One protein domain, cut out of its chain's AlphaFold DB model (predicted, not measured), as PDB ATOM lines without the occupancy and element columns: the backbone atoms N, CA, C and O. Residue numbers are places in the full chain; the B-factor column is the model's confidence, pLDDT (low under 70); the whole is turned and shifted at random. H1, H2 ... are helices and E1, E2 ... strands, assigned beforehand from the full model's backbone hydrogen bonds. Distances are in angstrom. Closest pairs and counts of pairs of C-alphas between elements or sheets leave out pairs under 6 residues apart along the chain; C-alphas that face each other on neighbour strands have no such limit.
ATOM      1  N   LYS A  14     163.912 216.846 136.510       86.25
ATOM      2  CA  LYS A  14     163.614 217.483 135.220       86.25
ATOM      3  C   LYS A  14     164.796 217.382 134.247       86.25
ATOM      4  O   LYS A  14     164.574 217.201 133.066       86.25
ATOM      5  N   ASP A  15     166.026 217.424 134.749       84.81
ATOM      6  CA  ASP A  15     167.235 217.362 133.929       84.81
ATOM      7  C   ASP A  15     167.442 215.935 133.385       84.81
ATOM      8  O   ASP A  15     167.999 215.734 132.316       84.81
ATOM      9  N   ILE A  16     166.968 214.919 134.108       85.12
ATOM     10  CA  ILE A  16     167.103 213.516 133.699       85.12
ATOM     11  C   ILE A  16     165.915 213.050 132.848       85.12
ATOM     12  O   ILE A  16     166.102 212.338 131.864       85.12
ATOM     13  N   LEU A  17     164.694 213.420 133.243       80.50
ATOM     14  CA  LEU A  17     163.444 212.913 132.670       80.50
ATOM     15  C   LEU A  17     162.858 213.817 131.587       80.50
ATOM     16  O   LEU A  17     162.170 213.320 130.696       80.50
ATOM     17  N   ALA A  18     163.067 215.134 131.673       63.78
ATOM     18  CA  ALA A  18     162.640 216.021 130.604       63.78
ATOM     19  C   ALA A  18     163.672 215.953 129.480       63.78
ATOM     20  O   ALA A  18     164.879 215.946 129.710       63.78
ATOM     21  N   THR A  19     163.185 215.951 128.244       57.00
ATOM     22  CA  THR A  19     163.973 215.917 127.000       57.00
ATOM     23  C   THR A  19     164.868 217.149 126.788       57.00
ATOM     24  O   THR A  19     165.299 217.401 125.668       57.00
ATOM     25  N   GLU A  20     165.105 217.956 127.825       58.81
ATOM     26  CA  GLU A  20     166.030 219.089 127.794       58.81
ATOM     27  C   GLU A  20     167.485 218.629 127.712       58.81
ATOM     28  O   GLU A  20     168.317 219.333 127.144       58.81
ATOM     29  N   PHE A  21     167.796 217.430 128.211       59.47
ATOM     30  CA  PHE A  21     169.056 216.795 127.873       59.47
ATOM     31  C   PHE A  21     168.898 216.141 126.509       59.47
ATOM     32  O   PHE A  21     168.078 215.243 126.323       59.47
ATOM     33  N   GLU A  22     169.716 216.589 125.560       72.44
ATOM     34  CA  GLU A  22     170.076 215.890 124.327       72.44
ATOM     35  C   GLU A  22     170.758 214.557 124.704       72.44
ATOM     36  O   GLU A  22     171.937 214.325 124.461       72.44
ATOM     37  N   ALA A  23     170.063 213.692 125.431       83.50
ATOM     38  CA  ALA A  23     170.579 212.455 125.962       83.50
ATOM     39  C   ALA A  23     169.518 211.373 125.825       83.50
ATOM     40  O   ALA A  23     168.350 211.555 126.167       83.50
ATOM     41  N   TYR A  24     169.949 210.226 125.325       87.38
ATOM     42  CA  TYR A  24     169.126 209.039 125.196       87.38
ATOM     43  C   TYR A  24     169.568 208.025 126.240       87.38
ATOM     44  O   TYR A  24     170.758 207.769 126.399       87.38
ATOM     45  N   TYR A  25     168.608 207.420 126.929       90.44
ATOM     46  CA  TYR A  25     168.860 206.351 127.888       90.44
ATOM     47  C   TYR A  25     168.327 205.046 127.319       90.44
ATOM     48  O   TYR A  25     167.197 204.997 126.830       90.44
ATOM     49  N   GLN A  26     169.122 203.985 127.398       91.88
ATOM     50  CA  GLN A  26     168.685 202.652 127.013       91.88
ATOM     51  C   GLN A  26     168.942 201.632 128.116       91.88
ATOM     52  O   GLN A  26     169.905 201.725 128.878       91.88
ATOM     53  N   ILE A  27     168.055 200.639 128.183       93.75
ATOM     54  CA  ILE A  27     168.203 199.481 129.059       93.75
ATOM     55  C   ILE A  27     168.962 198.406 128.273       93.75
ATOM     56  O   ILE A  27     168.422 197.883 127.292       93.75
ATOM     57  N   PRO A  28     170.207 198.075 128.648       93.88
ATOM     58  CA  PRO A  28     170.996 197.106 127.906       93.88
ATOM     59  C   PRO A  28     170.489 195.674 128.124       93.88
ATOM     60  O   PRO A  28     169.889 195.350 129.147       93.88
ATOM     61  N   ILE A  29     170.775 194.776 127.176       93.38
ATOM     62  CA  ILE A  29     170.220 193.405 127.144       93.38
ATOM     63  C   ILE A  29     170.589 192.519 128.344       93.38
ATOM     64  O   ILE A  29     169.961 191.488 128.562       93.38
ATOM     65  N   TYR A  30     171.629 192.887 129.093       91.12
ATOM     66  CA  TYR A  30     172.075 192.172 130.286       91.12
ATOM     67  C   TYR A  30     171.356 192.634 131.565       91.12
ATOM     68  O   TYR A  30     171.578 192.044 132.623       91.12
ATOM     69  N   GLN A  31     170.500 193.659 131.494       93.88
ATOM     70  CA  GLN A  31     169.644 194.045 132.613       93.88
ATOM     71  C   GLN A  31     168.518 193.041 132.832       93.88
ATOM     72  O   GLN A  31     167.968 192.449 131.901       93.88
ATOM     73  N   ARG A  32     168.136 192.883 134.099       93.25
ATOM     74  CA  ARG A  32     166.952 192.099 134.450       93.25
ATOM     75  C   ARG A  32     165.681 192.795 133.938       93.25
ATOM     76  O   ARG A  32     165.627 194.024 133.920       93.25
ATOM     77  N   PRO A  33     164.624 192.042 133.590       93.25
ATOM     78  CA  PRO A  33     163.324 192.631 133.292       93.25
ATOM     79  C   PRO A  33     162.802 193.439 134.480       93.25
ATOM     80  O   PRO A  33     163.036 193.061 135.628       93.25
ATOM     81  N   TYR A  34     162.041 194.499 134.214       93.12
ATOM     82  CA  TYR A  34     161.369 195.292 135.242       93.12
ATOM     83  C   TYR A  34     160.594 194.399 136.229       93.12
ATOM     84  O   TYR A  34     159.785 193.570 135.813       93.12
ATOM     85  N   GLN A  35     160.879 194.541 137.528       95.19
ATOM     86  CA  GLN A  35     160.297 193.715 138.602       95.19
ATOM     87  C   GLN A  35     159.474 194.520 139.615       95.19
ATOM     88  O   GLN A  35     158.930 193.942 140.555       95.19
ATOM     89  N   TRP A  36     159.409 195.845 139.486       96.38
ATOM     90  CA  TRP A  36     158.635 196.653 140.421       96.38
ATOM     91  C   TRP A  36     157.145 196.358 140.269       96.38
ATOM     92  O   TRP A  36     156.560 196.461 139.191       96.38
ATOM     93  N   THR A  37     156.534 195.995 141.388       97.75
ATOM     94  CA  THR A  37     155.082 195.889 141.515       97.75
ATOM     95  C   THR A  37     154.452 197.270 141.686       97.75
ATOM     96  O   THR A  37     155.132 198.253 141.988       97.75
ATOM     97  N   GLU A  38     153.127 197.334 141.573       97.88
ATOM     98  CA  GLU A  38     152.350 198.551 141.826       97.88
ATOM     99  C   GLU A  38     152.629 199.160 143.211       97.88
ATOM    100  O   GLU A  38     152.677 200.379 143.344       97.88
ATOM    101  N   GLU A  39     152.868 198.333 144.233       98.12
ATOM    102  CA  GLU A  39     153.194 198.804 145.587       98.12
ATOM    103  C   GLU A  39     154.518 199.575 145.641       98.12
ATOM    104  O   GLU A  39     154.609 200.585 146.335       98.12
ATOM    105  N   ASN A  40     155.525 199.146 144.871       96.88
ATOM    106  CA  ASN A  40     156.797 199.864 144.784       96.88
ATOM    107  C   ASN A  40     156.604 201.229 144.110       96.88
ATOM    108  O   ASN A  40     157.092 202.239 144.614       96.88
ATOM    109  N   CYS A  41     155.829 201.274 143.019       96.25
ATOM    110  CA  CYS A  41     155.501 202.526 142.337       96.25
ATOM    111  C   CYS A  41     154.717 203.484 143.238       96.25
ATOM    112  O   CYS A  41     155.024 204.674 143.273       96.25
ATOM    113  N   LYS A  42     153.720 202.973 143.972       97.62
ATOM    114  CA  LYS A  42     152.938 203.764 144.931       97.62
ATOM    115  C   LYS A  42     153.834 204.364 145.994       97.62
ATOM    116  O   LYS A  42     153.791 205.566 146.188       97.62
ATOM    117  N   LYS A  43     154.711 203.555 146.592       96.25
ATOM    118  CA  LYS A  43     155.652 204.039 147.598       96.25
ATOM    119  C   LYS A  43     156.547 205.159 147.065       96.25
ATOM    120  O   LYS A  43     156.690 206.175 147.733       96.25
ATOM    121  N   LEU A  44     157.104 205.005 145.859       94.19
ATOM    122  CA  LEU A  44     157.906 206.064 145.238       94.19
ATOM    123  C   LEU A  44     157.093 207.356 145.069       94.19
ATOM    124  O   LEU A  44     157.573 208.434 145.410       94.19
ATOM    125  N   LEU A  45     155.872 207.261 144.541       95.06
ATOM    126  CA  LEU A  45     155.008 208.426 144.349       95.06
ATOM    127  C   LEU A  45     154.608 209.070 145.680       95.06
ATOM    128  O   LEU A  45     154.648 210.293 145.786       95.06
ATOM    129  N   ASP A  46     154.271 208.270 146.688       95.75
ATOM    130  CA  ASP A  46     153.900 208.740 148.022       95.75
ATOM    131  C   ASP A  46     155.067 209.477 148.691       95.75
ATOM    132  O   ASP A  46     154.862 210.552 149.259       95.75
ATOM    133  N   ASP A  47     156.293 208.958 148.578       93.44
ATOM    134  CA  ASP A  47     157.493 209.608 149.112       93.44
ATOM    135  C   ASP A  47     157.763 210.951 148.404       93.44
ATOM    136  O   ASP A  47     158.003 211.969 149.062       93.44
ATOM    137  N   LEU A  48     157.659 210.987 147.067       92.69
ATOM    138  CA  LEU A  48     157.835 212.206 146.268       92.69
ATOM    139  C   LEU A  48     156.784 213.274 146.601       92.69
ATOM    140  O   LEU A  48     157.127 214.440 146.815       92.69
ATOM    141  N   LEU A  49     155.510 212.883 146.665       93.75
ATOM    142  CA  LEU A  49     154.403 213.778 147.002       93.75
ATOM    143  C   LEU A  49     154.531 214.292 148.433       93.75
ATOM    144  O   LEU A  49     154.415 215.493 148.661       93.75
ATOM    145  N   SER A  50     154.856 213.415 149.385       93.69
ATOM    146  CA  SER A  50     155.059 213.804 150.781       93.69
ATOM    147  C   SER A  50     156.205 214.803 150.922       93.69
ATOM    148  O   SER A  50     156.081 215.788 151.652       93.69
ATOM    149  N   SER A  51     157.310 214.604 150.196       93.12
ATOM    150  CA  SER A  51     158.405 215.574 150.192       93.12
ATOM    151  C   SER A  51     157.979 216.925 149.628       93.12
ATOM    152  O   SER A  51     158.282 217.963 150.217       93.12
ATOM    153  N   TYR A  52     157.243 216.922 148.518       90.38
ATOM    154  CA  TYR A  52     156.739 218.140 147.891       90.38
ATOM    155  C   TYR A  52     155.723 218.896 148.770       90.38
ATOM    156  O   TYR A  52     155.699 220.130 148.800       90.38
ATOM    157  N   GLU A  53     154.868 218.183 149.499       94.19
ATOM    158  CA  GLU A  53     153.825 218.793 150.323       94.19
ATOM    159  C   GLU A  53     154.355 219.302 151.663       94.19
ATOM    160  O   GLU A  53     154.066 220.445 152.027       94.19
ATOM    161  N   TYR A  54     155.142 218.486 152.370       93.44
ATOM    162  CA  TYR A  54     155.490 218.718 153.775       93.44
ATOM    163  C   TYR A  54     156.939 219.173 153.995       93.44
ATOM    164  O   TYR A  54     157.217 219.796 155.018       93.44
ATOM    165  N   TYR A  55     157.853 218.919 153.053       89.81
ATOM    166  CA  TYR A  55     159.297 219.135 153.229       89.81
ATOM    167  C   TYR A  55     159.904 220.044 152.148       89.81
ATOM    168  O   TYR A  55     161.000 219.800 151.660       89.81
ATOM    169  N   ARG A  56     159.205 221.131 151.791       82.00
ATOM    170  CA  ARG A  56     159.578 222.039 150.681       82.00
ATOM    171  C   ARG A  56     160.931 222.741 150.809       82.00
ATOM    172  O   ARG A  56     161.434 223.246 149.813       82.00
ATOM    173  N   GLU A  57     161.477 222.829 152.016       86.19
ATOM    174  CA  GLU A  57     162.783 223.453 152.268       86.19
ATOM    175  C   GLU A  57     163.955 222.467 152.124       86.19
ATOM    176  O   GLU A  57     165.110 222.880 152.200       86.19
ATOM    177  N   SER A  58     163.664 221.180 151.899       87.25
ATOM    178  CA  SER A  58     164.652 220.108 151.794       87.25
ATOM    179  C   SER A  58     164.587 219.423 150.433       87.25
ATOM    180  O   SER A  58     163.508 219.157 149.903       87.25
ATOM    181  N   ASP A  59     165.752 219.063 149.899       88.81
ATOM    182  CA  ASP A  59     165.834 218.224 148.708       88.81
ATOM    183  C   ASP A  59     165.490 216.765 149.046       88.81
ATOM    184  O   ASP A  59     165.965 216.209 150.042       88.81
ATOM    185  N   TYR A  60     164.699 216.122 148.184       90.56
ATOM    186  CA  TYR A  60     164.473 214.679 148.234       90.56
ATOM    187  C   TYR A  60     165.468 213.955 147.331       90.56
ATOM    188  O   TYR A  60     165.577 214.249 146.139       90.56
ATOM    189  N   PHE A  61     166.177 212.975 147.887       92.06
ATOM    190  CA  PHE A  61     167.124 212.172 147.129       92.06
ATOM    191  C   PHE A  61     166.441 210.933 146.535       92.06
ATOM    192  O   PHE A  61     166.173 209.967 147.244       92.06
ATOM    193  N   CYS A  62     166.217 210.941 145.217       91.00
ATOM    194  CA  CYS A  62     165.571 209.850 144.470       91.00
ATOM    195  C   CYS A  62     166.481 208.642 144.176       91.00
ATOM    196  O   CYS A  62     166.136 207.817 143.334       91.00
ATOM    197  N   GLY A  63     167.648 208.549 144.815       92.12
ATOM    198  CA  GLY A  63     168.658 207.543 144.493       92.12
ATOM    199  C   GLY A  63     169.640 207.997 143.411       92.12
ATOM    200  O   GLY A  63     169.753 209.181 143.091       92.12
ATOM    201  N   SER A  64     170.398 207.041 142.879       93.12
ATOM    202  CA  SER A  64     171.477 207.274 141.917       93.12
ATOM    203  C   SER A  64     171.320 206.388 140.692       93.12
ATOM    204  O   SER A  64     170.996 205.214 140.836       93.12
ATOM    205  N   LEU A  65     171.647 206.924 139.518       92.31
ATOM    206  CA  LEU A  65     171.773 206.152 138.283       92.31
ATOM    207  C   LEU A  65     173.251 205.951 137.947       92.31
ATOM    208  O   LEU A  65     174.039 206.897 138.021       92.31
ATOM    209  N   VAL A  66     173.616 204.741 137.529       93.50
ATOM    210  CA  VAL A  66     174.949 204.440 136.988       93.50
ATOM    211  C   VAL A  66     174.843 204.337 135.473       93.50
ATOM    212  O   VAL A  66     174.122 203.486 134.952       93.50
ATOM    213  N   LEU A  67     175.559 205.215 134.772       92.38
ATOM    214  CA  LEU A  67     175.443 205.395 133.327       92.38
ATOM    215  C   LEU A  67     176.784 205.172 132.628       92.38
ATOM    216  O   LEU A  67     177.817 205.649 133.098       92.38
ATOM    217  N   ILE A  68     176.756 204.520 131.467       92.81
ATOM    218  CA  ILE A  68     177.913 204.401 130.568       92.81
ATOM    219  C   ILE A  68     177.573 205.089 129.252       92.81
ATOM    220  O   ILE A  68     176.603 204.718 128.598       92.81
ATOM    221  N   ALA A  69     178.363 206.086 128.848       91.50
ATOM    222  CA  ALA A  69     178.208 206.717 127.540       91.50
ATOM    223  C   ALA A  69     178.669 205.752 126.441       91.50
ATOM    224  O   ALA A  69     179.816 205.311 126.438       91.50
ATOM    225  N   ILE A  70     177.784 205.444 125.497       92.81
ATOM    226  CA  ILE A  70     178.045 204.463 124.434       92.81
ATOM    227  C   ILE A  70     178.039 205.070 123.031       92.81
ATOM    228  O   ILE A  70     178.447 204.422 122.070       92.81
ATOM    229  N   GLY A  71     177.577 206.312 122.892       91.00
ATOM    230  CA  GLY A  71     177.497 206.965 121.596       91.00
ATOM    231  C   GLY A  71     177.175 208.443 121.697       91.00
ATOM    232  O   GLY A  71     176.763 208.956 122.739       91.00
ATOM    233  N   THR A  72     177.384 209.138 120.589       91.19
ATOM    234  CA  THR A  72     176.960 210.523 120.407       91.19
ATOM    235  C   THR A  72     176.398 210.649 119.001       91.19
ATOM    236  O   THR A  72     177.059 210.264 118.036       91.19
ATOM    237  N   ASP A  73     175.170 211.138 118.893       86.62
ATOM    238  CA  ASP A  73     174.533 211.446 117.624       86.62
ATOM    239  C   ASP A  73     175.269 212.623 116.977       86.62
ATOM    240  O   ASP A  73     175.444 213.677 117.583       86.62
ATOM    241  N   SER A  74     175.748 212.443 115.750       86.44
ATOM    242  CA  SER A  74     176.553 213.455 115.067       86.44
ATOM    243  C   SER A  74     175.738 214.629 114.518       86.44
ATOM    244  O   SER A  74     176.320 215.664 114.199       86.44
ATOM    245  N   ALA A  75     174.417 214.487 114.384       86.62
ATOM    246  CA  ALA A  75     173.527 215.535 113.900       86.62
ATOM    247  C   ALA A  75     173.007 216.417 115.042       86.62
ATOM    248  O   ALA A  75     172.865 217.624 114.856       86.62
ATOM    249  N   THR A  76     172.739 215.833 116.212       85.38
ATOM    250  CA  THR A  76     172.180 216.546 117.374       85.38
ATOM    251  C   THR A  76     173.180 216.758 118.508       85.38
ATOM    252  O   THR A  76     172.868 217.475 119.444       85.38
ATOM    253  N   ASN A  77     174.374 216.156 118.443       86.06
ATOM    254  CA  ASN A  77     175.327 216.030 119.558       86.06
ATOM    255  C   ASN A  77     174.768 215.295 120.786       86.06
ATOM    256  O   ASN A  77     175.396 215.304 121.850       86.06
ATOM    257  N   ALA A  78     173.629 214.614 120.639       86.94
ATOM    258  CA  ALA A  78     172.984 213.951 121.751       86.94
ATOM    259  C   ALA A  78     173.758 212.705 122.199       86.94
ATOM    260  O   ALA A  78     174.136 211.876 121.372       86.94
ATOM    261  N   LYS A  79     173.979 212.528 123.503       89.69
ATOM    262  CA  LYS A  79     174.706 211.365 124.043       89.69
ATOM    263  C   LYS A  79     173.767 210.210 124.362       89.69
ATOM    264  O   LYS A  79     172.758 210.399 125.027       89.69
ATOM    265  N   THR A  80     174.134 208.995 123.980       91.38
ATOM    266  CA  THR A  80     173.392 207.791 124.376       91.38
ATOM    267  C   THR A  80     174.094 207.103 125.538       91.38
ATOM    268  O   THR A  80     175.311 206.898 125.495       91.38
ATOM    269  N   TYR A  81     173.323 206.725 126.552       92.31
ATOM    270  CA  TYR A  81     173.788 206.095 127.777       92.31
ATOM    271  C   TYR A  81     173.119 204.739 128.012       92.31
ATOM    272  O   TYR A  81     171.893 204.623 127.952       92.31
ATOM    273  N   ASP A  82     173.924 203.737 128.357       94.62
ATOM    274  CA  ASP A  82     173.450 202.497 128.973       94.62
ATOM    275  C   ASP A  82     173.163 202.744 130.455       94.62
ATOM    276  O   ASP A  82     174.032 203.237 131.180       94.62
ATOM    277  N   VAL A  83     171.971 202.360 130.917       93.69
ATOM    278  CA  VAL A  83     171.617 202.361 132.344       93.69
ATOM    279  C   VAL A  83     172.059 201.036 132.973       93.69
ATOM    280  O   VAL A  83     171.489 199.977 132.702       93.69
ATOM    281  N   VAL A  84     173.107 201.091 133.796       93.12
ATOM    282  CA  VAL A  84     173.744 199.920 134.429       93.12
ATOM    283  C   VAL A  84     173.154 199.620 135.805       93.12
ATOM    284  O   VAL A  84     173.099 198.459 136.202       93.12
ATOM    285  N   ASP A  85     172.708 200.642 136.527       91.19
ATOM    286  CA  ASP A  85     172.030 200.500 137.816       91.19
ATOM    287  C   ASP A  85     171.109 201.701 138.064       91.19
ATOM    288  O   ASP A  85     171.383 202.797 137.554       91.19
ATOM    289  N   GLY A  86     170.028 201.480 138.814       85.50
ATOM    290  CA  GLY A  86     168.987 202.470 139.094       85.50
ATOM    291  C   GLY A  86     167.833 201.957 139.943       85.50
ATOM    292  O   GLY A  86     167.571 200.731 139.941       85.50
TER     293      GLY A  86
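Overview. This is residues 14 to 86 of the 86 residues of the protein "DUF262 domain-containing protein" of Helicobacter pylori NQ4161 (UniProt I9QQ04). A small three-stranded sheet at one end and one long helix, H2, at the other make an open, loose frame, bridged by two long links. The short helix H1 lies between them and only grazes the sheet. The printed part has 73 residues, with two named helices and three named strands in the order H1, E1, H2, E2, E3; the class is mixed, helices and strands. The sheet runs E1, E3, E2 and is mixed: E1 and E3 are parallel, E3 and E2 antiparallel. The whole is loose, with a radius of gyration of the C-alphas of 15.4 A, and only just flat, spanning 44 by 29 by 16 A.

Arrangement. H1, residues 14 to 17, is on the sheet but only grazes it, with residues 15 to 17. H1 and E1, residues 23 to 26, are near each other, with 6 pairs of C-alphas within 10 A. E1 is an edge strand, parallel to its neighbour E3, residues 79 to 85, at 41 degrees between directions. The C-alphas of Tyr 24 and Thr 80 face each other at 4.5 A, and N 24 and O 79 are within hydrogen-bond range at 2.8 A, as are N 83 and O 26 at 3.0 A. H2, residues 38 to 54, is not on the sheet; it is apart from H1 and from E3. E2, residues 66 to 72, is the other edge strand and forms a hairpin with E3, antiparallel at 156 degrees. In that pair N 84 and O 66 are 2.8 A apart, and N 70 and O 80 are 2.9 A apart. The sheet is only just strongly twisted, its C-alphas lying up to 4.1 A off their best plane. In H2 every O i to N i+4 pair is within hydrogen-bond range; H1 is too short for such a pair, and its one O i to N i+3 pair is not within range.

Along the chain. H1 begins at C-alpha 14, (163.614, 217.483, 135.220). E1 measures 10.0 A from first to last C-alpha. H2 measures 23.7 A, from C-alpha 38 at (152.350, 198.551, 141.826) to C-alpha 54. E2 measures 17.8 A and E3 17.7 A, with C-alpha 85 at (172.030, 200.500, 137.816).

Size, cuts and confidence. The C-alphas farthest apart, those of Tyr 54 and Ser 74, are 44.4 A apart. The printed part has no cut and ends at Gly 86, the chain's last residue. The links E1 to H2 and H2 to E2 are long, with 11 residues each; H1 to E1 is tight. Residues 32 to 43, of which 38 to 43 belong to H2, and residues 53 to 58 stand free. The mean pLDDT of the printed part is 89.4, and residues 18 to 21 are under 70.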